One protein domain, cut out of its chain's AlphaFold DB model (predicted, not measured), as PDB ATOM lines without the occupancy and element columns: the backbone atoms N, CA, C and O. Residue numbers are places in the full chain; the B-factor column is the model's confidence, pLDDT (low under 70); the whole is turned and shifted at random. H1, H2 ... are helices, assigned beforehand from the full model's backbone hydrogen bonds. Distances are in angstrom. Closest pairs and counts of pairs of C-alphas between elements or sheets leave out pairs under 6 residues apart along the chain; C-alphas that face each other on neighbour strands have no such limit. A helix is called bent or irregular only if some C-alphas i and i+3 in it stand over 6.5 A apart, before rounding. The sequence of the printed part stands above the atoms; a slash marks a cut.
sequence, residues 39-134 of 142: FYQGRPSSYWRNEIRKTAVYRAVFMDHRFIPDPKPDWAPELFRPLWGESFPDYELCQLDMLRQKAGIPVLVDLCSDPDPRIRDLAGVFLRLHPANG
ATOM      1  N   PHE A  39      39.703  42.385  30.771       94.25
ATOM      2  CA  PHE A  39      38.427  42.513  31.480       94.25
ATOM      3  C   PHE A  39      37.837  41.164  31.869       94.25
ATOM      4  O   PHE A  39      37.799  40.234  31.067       94.25
ATOM      5  N   TYR A  40      37.265  41.112  33.068       93.31
ATOM      6  CA  TYR A  40      36.421  40.017  33.533       93.31
ATOM      7  C   TYR A  40      35.233  40.594  34.309       93.31
ATOM      8  O   TYR A  40      35.397  41.511  35.111       93.31
ATOM      9  N   GLN A  41      34.015  40.136  33.997       90.44
ATOM     10  CA  GLN A  41      32.753  40.659  34.555       90.44
ATOM     11  C   GLN A  41      32.605  42.193  34.455       90.44
ATOM     12  O   GLN A  41      32.045  42.863  35.321       90.44
ATOM     13  N   GLY A  42      33.133  42.785  33.378       88.69
ATOM     14  CA  GLY A  42      33.102  44.234  33.169       88.69
ATOM     15  C   GLY A  42      34.043  45.035  34.075       88.69
ATOM     16  O   GLY A  42      33.975  46.263  34.050       88.69
ATOM     17  N   ARG A  43      34.919  44.369  34.834       91.69
ATOM     18  CA  ARG A  43      35.967  44.976  35.656       91.69
ATOM     19  C   ARG A  43      37.339  44.732  35.020       91.69
ATOM     20  O   ARG A  43      37.578  43.615  34.554       91.69
ATOM     21  N   PRO A  44      38.219  45.741  34.978       95.38
ATOM     22  CA  PRO A  44      39.545  45.583  34.401       95.38
ATOM     23  C   PRO A  44      40.508  44.872  35.365       95.38
ATOM     24  O   PRO A  44      40.233  44.768  36.562       95.38
ATOM     25  N   SER A  45      41.662  44.423  34.881       95.31
ATOM     26  CA  SER A  45      42.685  43.747  35.692       95.31
ATOM     27  C   SER A  45      43.170  44.578  36.884       95.31
ATOM     28  O   SER A  45      43.396  44.021  37.956       95.31
ATOM     29  N   SER A  46      43.245  45.911  36.771       92.94
ATOM     30  CA  SER A  46      43.610  46.785  37.896       92.94
ATOM     31  C   SER A  46      42.616  46.751  39.061       92.94
ATOM     32  O   SER A  46      43.026  46.918  40.212       92.94
ATOM     33  N   TYR A  47      41.332  46.501  38.791       92.12
ATOM     34  CA  TYR A  47      40.336  46.270  39.836       92.12
ATOM     35  C   TYR A  47      40.642  44.967  40.575       92.12
ATOM     36  O   TYR A  47      40.760  44.971  41.796       92.12
ATOM     37  N   TRP A  48      40.849  43.876  39.832       92.06
ATOM     38  CA  TRP A  48      41.135  42.558  40.404       92.06
ATOM     39  C   TRP A  48      42.457  42.533  41.173       92.06
ATOM     40  O   TRP A  48      42.515  41.978  42.261       92.06
ATOM     41  N   ARG A  49      43.486  43.225  40.673       91.69
ATOM     42  CA  ARG A  49      44.742  43.489  41.389       91.69
ATOM     43  C   ARG A  49      44.489  44.111  42.761       91.69
ATOM     44  O   ARG A  49      45.079  43.693  43.752       91.69
ATOM     45  N   ASN A  50      43.645  45.140  42.811       89.31
ATOM     46  CA  ASN A  50      43.326  45.825  44.055       89.31
ATOM     47  C   ASN A  50      42.510  44.934  44.996       89.31
ATOM     48  O   ASN A  50      42.725  44.979  46.200       89.31
ATOM     49  N   GLU A  51      41.617  44.113  44.450       86.50
ATOM     50  CA  GLU A  51      40.836  43.161  45.236       86.50
ATOM     51  C   GLU A  51      41.730  42.080  45.852       86.50
ATOM     52  O   GLU A  51      41.727  41.914  47.065       86.50
ATOM     53  N   ILE A  52      42.625  41.476  45.063       85.12
ATOM     54  CA  ILE A  52      43.657  40.543  45.551       85.12
ATOM     55  C   ILE A  52      44.516  41.188  46.641       85.12
ATOM     56  O   ILE A  52      44.850  40.548  47.633       85.12
ATOM     57  N   ARG A  53      44.891  42.462  46.472       83.94
ATOM     58  CA  ARG A  53      45.709  43.180  47.457       83.94
ATOM     59  C   ARG A  53      44.967  43.414  48.777       83.94
ATOM     60  O   ARG A  53      45.620  43.445  49.817       83.94
ATOM     61  N   LYS A  54      43.649  43.626  48.736       79.38
ATOM     62  CA  LYS A  54      42.816  43.803  49.937       79.38
ATOM     63  C   LYS A  54      42.557  42.491  50.655       79.38
ATOM     64  O   LYS A  54      42.543  42.489  51.880       79.38
ATOM     65  N   THR A  55      42.379  41.408  49.903       72.25
ATOM     66  CA  THR A  55      42.226  40.060  50.443       72.25
ATOM     67  C   THR A  55      43.576  39.602  50.991       72.25
ATOM     68  O   THR A  55      44.335  38.876  50.353       72.25
ATOM     69  N   ALA A  56      43.904  40.079  52.192       52.84
ATOM     70  CA  ALA A  56      45.177  39.913  52.894       52.84
ATOM     71  C   ALA A  56      45.490  38.457  53.316       52.84
ATOM     72  O   ALA A  56      46.481  38.182  53.983       52.84
ATOM     73  N   VAL A  57      44.723  37.477  52.835       54.81
ATOM     74  CA  VAL A  57      44.768  36.060  53.234       54.81
ATOM     75  C   VAL A  57      45.875  35.264  52.519       54.81
ATOM     76  O   VAL A  57      45.753  34.072  52.255       54.81
ATOM     77  N   TYR A  58      47.011  35.890  52.205       52.84
ATOM     78  CA  TYR A  58      48.109  35.228  51.480       52.84
ATOM     79  C   TYR A  58      49.347  34.949  52.326       52.84
ATOM     80  O   TYR A  58      50.459  34.881  51.806       52.84
ATOM     81  N   ARG A  59      49.163  34.698  53.628       46.12
ATOM     82  CA  ARG A  59      50.220  34.094  54.454       46.12
ATOM     83  C   ARG A  59      50.180  32.562  54.500       46.12
ATOM     84  O   ARG A  59      51.180  31.958  54.867       46.12
ATOM     85  N   ALA A  60      49.077  31.927  54.101       46.56
ATOM     86  CA  ALA A  60      48.857  30.504  54.377       46.56
ATOM     87  C   ALA A  60      49.096  29.544  53.191       46.56
ATOM     88  O   ALA A  60      49.298  28.354  53.399       46.56
ATOM     89  N   VAL A  61      49.131  30.028  51.944       49.91
ATOM     90  CA  VAL A  61      49.091  29.139  50.759       49.91
ATOM     91  C   VAL A  61      50.429  28.433  50.460       49.91
ATOM     92  O   VAL A  61      50.450  27.463  49.708       49.91
ATOM     93  N   PHE A  62      51.551  28.855  51.053       47.50
ATOM     94  CA  PHE A  62      52.875  28.400  50.607       47.50
ATOM     95  C   PHE A  62      53.578  27.320  51.445       47.50
ATOM     96  O   PHE A  62      54.636  26.878  51.002       47.50
ATOM     97  N   MET A  63      53.050  26.842  52.585       45.44
ATOM     98  CA  MET A  63      53.750  25.776  53.344       45.44
ATOM     99  C   MET A  63      52.914  24.629  53.921       45.44
ATOM    100  O   MET A  63      53.489  23.597  54.244       45.44
ATOM    101  N   ASP A  64      51.595  24.737  54.016       44.22
ATOM    102  CA  ASP A  64      50.746  23.642  54.496       44.22
ATOM    103  C   ASP A  64      49.333  23.940  53.996       44.22
ATOM    104  O   ASP A  64      48.910  25.084  54.106       44.22
ATOM    105  N   HIS A  65      48.602  22.987  53.415       48.72
ATOM    106  CA  HIS A  65      47.304  23.190  52.730       48.72
ATOM    107  C   HIS A  65      46.146  23.703  53.620       48.72
ATOM    108  O   HIS A  65      44.970  23.550  53.295       48.72
ATOM    109  N   ARG A  66      46.451  24.319  54.757       47.44
ATOM    110  CA  ARG A  66      45.511  24.968  55.653       47.44
ATOM    111  C   ARG A  66      45.407  26.433  55.266       47.44
ATOM    112  O   ARG A  66      46.296  27.224  55.558       47.44
ATOM    113  N   PHE A  67      44.295  26.793  54.634       51.41
ATOM    114  CA  PHE A  67      43.843  28.176  54.596       51.41
ATOM    115  C   PHE A  67      43.672  28.645  56.042       51.41
ATOM    116  O   PHE A  67      42.732  28.244  56.720       51.41
ATOM    117  N   ILE A  68      44.610  29.450  56.533       47.62
ATOM    118  CA  ILE A  68      44.391  30.240  57.739       47.62
ATOM    119  C   ILE A  68      43.807  31.555  57.221       47.62
ATOM    120  O   ILE A  68      44.579  32.349  56.672       47.62
ATOM    121  N   PRO A  69      42.474  31.765  57.279       50.81
ATOM    122  CA  PRO A  69      41.905  33.077  57.015       50.81
ATOM    123  C   PRO A  69      42.648  34.094  57.877       50.81
ATOM    124  O   PRO A  69      42.895  33.838  59.058       50.81
ATOM    125  N   ASP A  70      43.075  35.197  57.265       51.09
ATOM    126  CA  ASP A  70      43.812  36.234  57.982       51.09
ATOM    127  C   ASP A  70      42.950  36.659  59.183       51.09
ATOM    128  O   ASP A  70      41.766  36.982  59.002       51.09
ATOM    129  N   PRO A  71      43.461  36.554  60.420       53.44
ATOM    130  CA  PRO A  71      42.637  36.760  61.586       53.44
ATOM    131  C   PRO A  71      42.342  38.249  61.700       53.44
ATOM    132  O   PRO A  71      43.154  38.998  62.226       53.44
ATOM    133  N   LYS A  72      41.119  38.613  61.303       55.16
ATOM    134  CA  LYS A  72      40.403  39.819  61.727       55.16
ATOM    135  C   LYS A  72      40.968  41.127  61.135       55.16
ATOM    136  O   LYS A  72      42.134  41.449  61.314       55.16
ATOM    137  N   PRO A  73      40.140  41.967  60.501       55.41
ATOM    138  CA  PRO A  73      40.564  43.332  60.242       55.41
ATOM    139  C   PRO A  73      40.740  44.108  61.562       55.41
ATOM    140  O   PRO A  73      39.861  44.049  62.425       55.41
ATOM    141  N   ASP A  74      41.813  44.898  61.687       57.28
ATOM    142  CA  ASP A  74      42.157  45.703  62.882       57.28
ATOM    143  C   ASP A  74      41.028  46.627  63.376       57.28
ATOM    144  O   ASP A  74      41.008  47.064  64.526       57.28
ATOM    145  N   TRP A  75      40.071  46.941  62.501       60.31
ATOM    146  CA  TRP A  75      38.941  47.820  62.781       60.31
ATOM    147  C   TRP A  75      37.717  47.107  63.384       60.31
ATOM    148  O   TRP A  75      36.778  47.789  63.793       60.31
ATOM    149  N   ALA A  76      37.682  45.768  63.441       58.81
ATOM    150  CA  ALA A  76      36.509  45.018  63.898       58.81
ATOM    151  C   ALA A  76      36.383  45.010  65.442       58.81
ATOM    152  O   ALA A  76      37.236  44.430  66.127       58.81
ATOM    153  N   PRO A  77      35.308  45.583  66.022       68.25
ATOM    154  CA  PRO A  77      35.126  45.639  67.475       68.25
ATOM    155  C   PRO A  77      34.978  44.247  68.113       68.25
ATOM    156  O   PRO A  77      34.239  43.407  67.600       68.25
ATOM    157  N   GLU A  78      35.599  44.023  69.281       65.12
ATOM    158  CA  GLU A  78      35.478  42.784  70.091       65.12
ATOM    159  C   GLU A  78      34.019  42.373  70.368       65.12
ATOM    160  O   GLU A  78      33.722  41.192  70.525       65.12
ATOM    161  N   LEU A  79      33.092  43.336  70.386       71.25
ATOM    162  CA  LEU A  79      31.680  43.116  70.700       71.25
ATOM    163  C   LEU A  79      30.968  42.166  69.715       71.25
ATOM    164  O   LEU A  79      30.029  41.480  70.105       71.25
ATOM    165  N   PHE A  80      31.403  42.094  68.453       62.03
ATOM    166  CA  PHE A  80      30.751  41.249  67.441       62.03
ATOM    167  C   PHE A  80      31.239  39.793  67.435       62.03
ATOM    168  O   PHE A  80      30.711  38.955  66.705       62.03
ATOM    169  N   ARG A  81      32.220  39.467  68.282       58.22
ATOM    170  CA  ARG A  81      32.872  38.153  68.355       58.22
ATOM    171  C   ARG A  81      31.914  36.972  68.610       58.22
ATOM    172  O   ARG A  81      32.087  35.950  67.955       58.22
ATOM    173  N   PRO A  82      30.880  37.072  69.471       63.69
ATOM    174  CA  PRO A  82      29.934  35.970  69.682       63.69
ATOM    175  C   PRO A  82      28.921  35.799  68.538       63.69
ATOM    176  O   PRO A  82      28.311  34.744  68.418       63.69
ATOM    177  N   LEU A  83      28.715  36.845  67.727       62.41
ATOM    178  CA  LEU A  83      27.687  36.896  66.683       62.41
ATOM    179  C   LEU A  83      28.150  36.299  65.349       62.41
ATOM    180  O   LEU A  83      27.305  35.868  64.567       62.41
ATOM    181  N   TRP A  84      29.459  36.273  65.083       55.84
ATOM    182  CA  TRP A  84      30.017  35.835  63.793       55.84
ATOM    183  C   TRP A  84      30.863  34.554  63.858       55.84
ATOM    184  O   TRP A  84      31.256  34.047  62.816       55.84
ATOM    185  N   GLY A  85      31.085  33.981  65.047       59.03
ATOM    186  CA  GLY A  85      31.923  32.786  65.213       59.03
ATOM    187  C   GLY A  85      33.416  33.049  64.953       59.03
ATOM    188  O   GLY A  85      33.841  34.194  64.811       59.03
ATOM    189  N   GLU A  86      34.232  31.986  64.919       54.06
ATOM    190  CA  GLU A  86      35.667  32.073  64.561       54.06
ATOM    191  C   GLU A  86      35.903  32.281  63.056       54.06
ATOM    192  O   GLU A  86      37.004  32.642  62.642       54.06
ATOM    193  N   SER A  87      34.868  32.090  62.241       52.91
ATOM    194  CA  SER A  87      34.945  32.134  60.786       52.91
ATOM    195  C   SER A  87      34.252  33.396  60.284       52.91
ATOM    196  O   SER A  87      33.028  33.499  60.324       52.91
ATOM    197  N   PHE A  88      35.018  34.361  59.774       51.06
ATOM    198  CA  PHE A  88      34.425  35.376  58.903       51.06
ATOM    199  C   PHE A  88      33.775  34.655  57.709       51.06
ATOM    200  O   PHE A  88      34.374  33.704  57.206       51.06
ATOM    201  N   PRO A  89      32.571  35.052  57.251       49.78
ATOM    202  CA  PRO A  89      31.953  34.411  56.096       49.78
ATOM    203  C   PRO A  89      32.931  34.456  54.916       49.78
ATOM    204  O   PRO A  89      33.498  35.516  54.654       49.78
ATOM    205  N   ASP A  90      33.105  33.317  54.233       52.25
ATOM    206  CA  ASP A  90      34.038  33.003  53.124       52.25
ATOM    207  C   ASP A  90      33.878  33.875  51.850       52.25
ATOM    208  O   ASP A  90      34.082  33.444  50.713       52.25
ATOM    209  N   TYR A  91      33.471  35.129  52.007       48.00
ATOM    210  CA  TYR A  91      32.941  35.986  50.959       48.00
ATOM    211  C   TYR A  91      34.011  36.485  49.977       48.00
ATOM    212  O   TYR A  91      33.687  36.808  48.833       48.00
ATOM    213  N   GLU A  92      35.283  36.531  50.386       52.38
ATOM    214  CA  GLU A  92      36.366  37.038  49.532       52.38
ATOM    215  C   GLU A  92      37.008  35.952  48.655       52.38
ATOM    216  O   GLU A  92      37.338  36.216  47.497       52.38
ATOM    217  N   LEU A  93      37.100  34.704  49.133       53.22
ATOM    218  CA  LEU A  93      37.657  33.596  48.343       53.22
ATOM    219  C   LEU A  93      36.733  33.204  47.175       53.22
ATOM    220  O   LEU A  93      37.217  32.963  46.068       53.22
ATOM    221  N   CYS A  94      35.409  33.272  47.373       53.12
ATOM    222  CA  CYS A  94      34.408  33.041  46.324       53.12
ATOM    223  C   CYS A  94      34.589  33.949  45.096       53.12
ATOM    224  O   CYS A  94      34.303  33.533  43.973       53.12
ATOM    225  N   GLN A  95      35.071  35.185  45.271       63.94
ATOM    226  CA  GLN A  95      35.279  36.094  44.139       63.94
ATOM    227  C   GLN A  95      36.525  35.751  43.320       63.94
ATOM    228  O   GLN A  95      36.521  35.940  42.103       63.94
ATOM    229  N   LEU A  96      37.566  35.212  43.955       68.50
ATOM    230  CA  LEU A  96      38.788  34.800  43.265       68.50
ATOM    231  C   LEU A  96      38.622  33.450  42.565       68.50
ATOM    232  O   LEU A  96      39.139  33.279  41.462       68.50
ATOM    233  N   ASP A  97      37.815  32.540  43.113       69.94
ATOM    234  CA  ASP A  97      37.448  31.302  42.417       69.94
ATOM    235  C   ASP A  97      36.691  31.566  41.109       69.94
ATOM    236  O   ASP A  97      36.841  30.822  40.138       69.94
ATOM    237  N   MET A  98      35.958  32.681  41.002       72.00
ATOM    238  CA  MET A  98      35.350  33.082  39.729       72.00
ATOM    239  C   MET A  98      36.391  33.383  38.642       72.00
ATOM    240  O   MET A  98      36.115  33.152  37.462       72.00
ATOM    241  N   LEU A  99      37.610  33.807  38.996       75.00
ATOM    242  CA  LEU A  99      38.688  33.985  38.016       75.00
ATOM    243  C   LEU A  99      39.145  32.652  37.397       75.00
ATOM    244  O   LEU A  99      39.733  32.678  36.317       75.00
ATOM    245  N   ARG A 100      38.824  31.493  38.002       73.69
ATOM    246  CA  ARG A 100      39.043  30.163  37.392       73.69
ATOM    247  C   ARG A 100      38.071  29.857  36.256       73.69
ATOM    248  O   ARG A 100      38.241  28.849  35.579       73.69
ATOM    249  N   GLN A 101      37.052  30.680  36.016       86.44
ATOM    250  CA  GLN A 101      36.240  30.532  34.814       86.44
ATOM    251  C   GLN A 101      37.080  30.884  33.582       86.44
ATOM    252  O   GLN A 101      37.872  31.823  33.606       86.44
ATOM    253  N   LYS A 102      36.831  30.213  32.452       88.56
ATOM    254  CA  LYS A 102      37.560  30.445  31.189       88.56
ATOM    255  C   LYS A 102      37.613  31.924  30.773       88.56
ATOM    256  O   LYS A 102      38.599  32.373  30.196       88.56
ATOM    257  N   ALA A 103      36.566  32.690  31.080       90.50
ATOM    258  CA  ALA A 103      36.496  34.120  30.786       90.50
ATOM    259  C   ALA A 103      37.431  34.992  31.657       90.50
ATOM    260  O   ALA A 103      37.718  36.120  31.272       90.50
ATOM    261  N   GLY A 104      37.909  34.491  32.801       91.50
ATOM    262  CA  GLY A 104      38.855  35.168  33.694       91.50
ATOM    263  C   GLY A 104      40.327  34.992  33.302       91.50
ATOM    264  O   GLY A 104      41.169  35.762  33.763       91.50
ATOM    265  N   ILE A 105      40.647  34.045  32.407       93.19
ATOM    266  CA  ILE A 105      42.028  33.748  31.984       93.19
ATOM    267  C   ILE A 105      42.788  34.998  31.511       93.19
ATOM    268  O   ILE A 105      43.910  35.186  31.975       93.19
ATOM    269  N   PRO A 106      42.240  35.883  30.650       95.06
ATOM    270  CA  PRO A 106      42.983  37.062  30.199       95.06
ATOM    271  C   PRO A 106      43.393  37.989  31.349       95.06
ATOM    272  O   PRO A 106      44.484  38.546  31.325       95.06
ATOM    273  N   VAL A 107      42.543  38.120  32.375       94.69
ATOM    274  CA  VAL A 107      42.866  38.893  33.581       94.69
ATOM    275  C   VAL A 107      43.977  38.213  34.369       94.69
ATOM    276  O   VAL A 107      44.921  38.883  34.764       94.69
ATOM    277  N   LEU A 108      43.910  36.894  34.565       92.88
ATOM    278  CA  LEU A 108      44.972  36.153  35.251       92.88
ATOM    279  C   LEU A 108      46.319  36.257  34.517       92.88
ATOM    280  O   LEU A 108      47.344  36.463  35.157       92.88
ATOM    281  N   VAL A 109      46.321  36.175  33.184       95.19
ATOM    282  CA  VAL A 109      47.531  36.351  32.363       95.19
ATOM    283  C   VAL A 109      48.116  37.755  32.533       95.19
ATOM    284  O   VAL A 109      49.325  37.891  32.712       95.19
ATOM    285  N   ASP A 110      47.277  38.792  32.532       95.81
ATOM    286  CA  ASP A 110      47.727  40.169  32.764       95.81
ATOM    287  C   ASP A 110      48.312  40.343  34.180       95.81
ATOM    288  O   ASP A 110      49.379  40.932  34.365       95.81
ATOM    289  N   LEU A 111      47.679  39.736  35.190       94.56
ATOM    290  CA  LEU A 111      48.152  39.747  36.579       94.56
ATOM    291  C   LEU A 111      49.474  38.987  36.785       94.56
ATOM    292  O   LEU A 111      50.220  39.310  37.709       94.56
ATOM    293  N   CYS A 112      49.837  38.037  35.919       95.38
ATOM    294  CA  CYS A 112      51.168  37.420  35.955       95.38
ATOM    295  C   CYS A 112      52.305  38.403  35.627       95.38
ATOM    296  O   CYS A 112      53.454  38.113  35.954       95.38
ATOM    297  N   SER A 113      52.005  39.560  35.030       96.12
ATOM    298  CA  SER A 113      52.981  40.625  34.750       96.12
ATOM    299  C   SER A 113      53.000  41.727  35.821       96.12
ATOM    300  O   SER A 113      53.658  42.752  35.642       96.12
ATOM    301  N   ASP A 114      52.281  41.550  36.934       95.69
ATOM    302  CA  ASP A 114      52.190  42.552  37.997       95.69
ATOM    303  C   ASP A 114      53.552  42.842  38.656       95.69
ATOM    304  O   ASP A 114      54.329  41.909  38.867       95.69
ATOM    305  N   PRO A 115      53.880  44.089  39.039       95.38
ATOM    306  CA  PRO A 115      55.101  44.369  39.796       95.38
ATOM    307  C   PRO A 115      55.138  43.697  41.180       95.38
ATOM    308  O   PRO A 115      56.226  43.341  41.641       95.38
ATOM    309  N   ASP A 116      53.993  43.482  41.835       90.69
ATOM    310  CA  ASP A 116      53.918  42.821  43.141       90.69
ATOM    311  C   ASP A 116      54.072  41.294  42.981       90.69
ATOM    312  O   ASP A 116      53.208  40.651  42.374       90.69
ATOM    313  N   PRO A 117      55.140  40.674  43.528       89.56
ATOM    314  CA  PRO A 117      55.376  39.236  43.384       89.56
ATOM    315  C   PRO A 117      54.213  38.385  43.900       89.56
ATOM    316  O   PRO A 117      53.911  37.352  43.312       89.56
ATOM    317  N   ARG A 118      53.502  38.854  44.930       83.44
ATOM    318  CA  ARG A 118      52.381  38.119  45.532       83.44
ATOM    319  C   ARG A 118      51.225  37.947  44.552       83.44
ATOM    320  O   ARG A 118      50.618  36.882  44.486       83.44
ATOM    321  N   ILE A 119      50.944  38.987  43.769       89.12
ATOM    322  CA  ILE A 119      49.874  38.979  42.767       89.12
ATOM    323  C   ILE A 119      50.253  38.052  41.607       89.12
ATOM    324  O   ILE A 119      49.416  37.266  41.160       89.12
ATOM    325  N   ARG A 120      51.523  38.079  41.175       91.56
ATOM    326  CA  ARG A 120      52.028  37.176  40.129       91.56
ATOM    327  C   ARG A 120      51.935  35.711  40.533       91.56
ATOM    328  O   ARG A 120      51.441  34.897  39.752       91.56
ATOM    329  N   ASP A 121      52.397  35.384  41.739       86.31
ATOM    330  CA  ASP A 121      52.408  34.011  42.247       86.31
ATOM    331  C   ASP A 121      50.988  33.460  42.339       86.31
ATOM    332  O   ASP A 121      50.717  32.350  41.872       86.31
ATOM    333  N   LEU A 122      50.060  34.271  42.851       84.88
ATOM    334  CA  LEU A 122      48.658  33.907  42.939       84.88
ATOM    335  C   LEU A 122      48.022  33.678  41.566       84.88
ATOM    336  O   LEU A 122      47.380  32.652  41.340       84.88
ATOM    337  N   ALA A 123      48.220  34.612  40.636       90.06
ATOM    338  CA  ALA A 123      47.726  34.470  39.274       90.06
ATOM    339  C   ALA A 123      48.274  33.190  38.616       90.06
ATOM    340  O   ALA A 123      47.525  32.434  37.995       90.06
ATOM    341  N   GLY A 124      49.556  32.881  38.845       89.38
ATOM    342  CA  GLY A 124      50.192  31.651  38.379       89.38
ATOM    343  C   GLY A 124      49.641  30.375  39.026       89.38
ATOM    344  O   GLY A 124      49.590  29.331  38.374       89.38
ATOM    345  N   VAL A 125      49.218  30.418  40.294       85.06
ATOM    346  CA  VAL A 125      48.518  29.300  40.951       85.06
ATOM    347  C   VAL A 125      47.145  29.087  40.316       85.06
ATOM    348  O   VAL A 125      46.854  27.972  39.884       85.06
ATOM    349  N   PHE A 126      46.334  30.137  40.166       85.88
ATOM    350  CA  PHE A 126      45.008  30.023  39.545       85.88
ATOM    351  C   PHE A 126      45.069  29.532  38.097       85.88
ATOM    352  O   PHE A 126      44.261  28.688  37.711       85.88
ATOM    353  N   LEU A 127      46.049  29.992  37.309       88.94
ATOM    354  CA  LEU A 127      46.268  29.488  35.951       88.94
ATOM    355  C   LEU A 127      46.651  28.005  35.945       88.94
ATOM    356  O   LEU A 127      46.112  27.246  35.145       88.94
ATOM    357  N   ARG A 128      47.540  27.561  36.844       85.62
ATOM    358  CA  ARG A 128      47.923  26.139  36.951       85.62
ATOM    359  C   ARG A 128      46.754  25.247  37.353       85.62
ATOM    360  O   ARG A 128      46.631  24.148  36.828       85.62
ATOM    361  N   LEU A 129      45.902  25.739  38.246       82.31
ATOM    362  CA  LEU A 129      44.708  25.050  38.725       82.31
ATOM    363  C   LEU A 129      43.516  25.143  37.757       82.31
ATOM    364  O   LEU A 129      42.455  24.590  38.049       82.31
ATOM    365  N   HIS A 130      43.634  25.863  36.639       83.12
ATOM    366  CA  HIS A 130      42.545  25.999  35.680       83.12
ATOM    367  C   HIS A 130      42.331  24.668  34.921       83.12
ATOM    368  O   HIS A 130      43.284  24.144  34.340       83.12
ATOM    369  N   PRO A 131      41.093  24.136  34.840       72.69
ATOM    370  CA  PRO A 131      40.811  22.795  34.301       72.69
ATOM    371  C   PRO A 131      41.227  22.610  32.832       72.69
ATOM    372  O   PRO A 131      41.536  21.507  32.395       72.69
ATOM    373  N   ALA A 132      41.322  23.702  32.065       69.62
ATOM    374  CA  ALA A 132      41.835  23.664  30.691       69.62
ATOM    375  C   ALA A 132      43.311  23.219  30.567       69.62
ATOM    376  O   ALA A 132      43.743  22.931  29.456       69.62
ATOM    377  N   ASN A 133      44.072  23.140  31.668       65.38
ATOM    378  CA  ASN A 133      45.437  22.602  31.672       65.38
ATOM    379  C   ASN A 133      45.506  21.065  31.743       65.38
ATOM    380  O   ASN A 133      46.595  20.511  31.884       65.38
ATOM    381  N   GLY A 134      44.373  20.367  31.597       57.84
ATOM    382  CA  GLY A 134      44.347  18.983  31.114       57.84
ATOM    383  C   GLY A 134      44.914  17.924  32.057       57.84
ATOM    384  O   GLY A 134      45.111  16.789  31.635       57.84
TER     385      GLY A 134
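AT A GLANCE: This is residues 39 to 134 of the 142 residues of an uncharacterized protein of Planctomycetaceae bacterium SCGC AG-212-F19 (UniProt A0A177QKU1). Four helices form a small crossed cluster: H4 lies across one end of H1 and H3, and H5 folds back along H4 as a helical hairpin. At the far end of the longest axis a loop with H2 sticks out, residues 74 to 85, reached by the long unnamed stretch 55 to 77. The printed part has 96 residues with five named helices, H1 to H5 in chain order, and no named strand; the class is all helix, though under half of the residues, 47, are in named elements. The whole is only just compact, close to loose, with a radius of gyration of the C-alphas of 14.9 A, and spans 44 by 30 by 24 A.

HOW THE PARTS SIT: Begin at H5, residues 117 to 128, the longest helix. It touches H4, residues 102 to 111, at a shallow tilt of 28 degrees, opposite ways; look at their closest C-alphas, those of Leu 108 and Ala 123, 5.2 A apart. With residue 119 alone, H5 only just touches H1, residues 45 to 54, with 3 pairs of C-alphas within 8 A; the closest are those of Arg 49 and Ile 119, 7.0 A apart. With residues 126 to 127 alone, H5 only just touches H3, residues 93 to 100, also with 3 such pairs; the closest are those of Arg 100 and Phe 126, 6.3 A apart. H4 is about perpendicular to H1, at 77 degrees, and touches it, the C-alphas of Ser 45 and Val 107 being closest at 5.3 A. H3 and H4 touch only at the corner, where the closest C-alphas, of Leu 99 and Ile 105, are 6.9 A apart. H2, residues 78 to 84, touches no helix. In H1 and H5 every O i to N i+4 pair is within hydrogen-bond range; in H4 4 of 6 are, in H2 1 of 3 with 2 of 4 O i to N i+3 pairs, and in H3 1 of 4 with 4 of 5.

IN THESE COORDINATES: Find C-alpha 117 at (55.376, 39.236, 43.384); from there H5 runs 16.4 A to C-alpha 128 at (47.923, 26.139, 36.951). H4 is 15.1 A long and H1 14.2 A, beginning at C-alpha 45, (42.685, 43.747, 35.692). H3 measures 11.6 A and H2 10.9 A. H2 and H4 are irregular: C-alphas 79 and 82 are 7.4 A apart, and C-alphas 103 and 106 are 7.1 A apart.

THE WHOLE: The two C-alphas farthest apart are those of Leu 79 and Gly 134, 48.1 A. The printed part has no cut; the link from H1 to H2 is long, with 23 residues. Look for low pLDDT, under 70, at residues 56 to 78, 80 to 97 and 132 to 134 of this model.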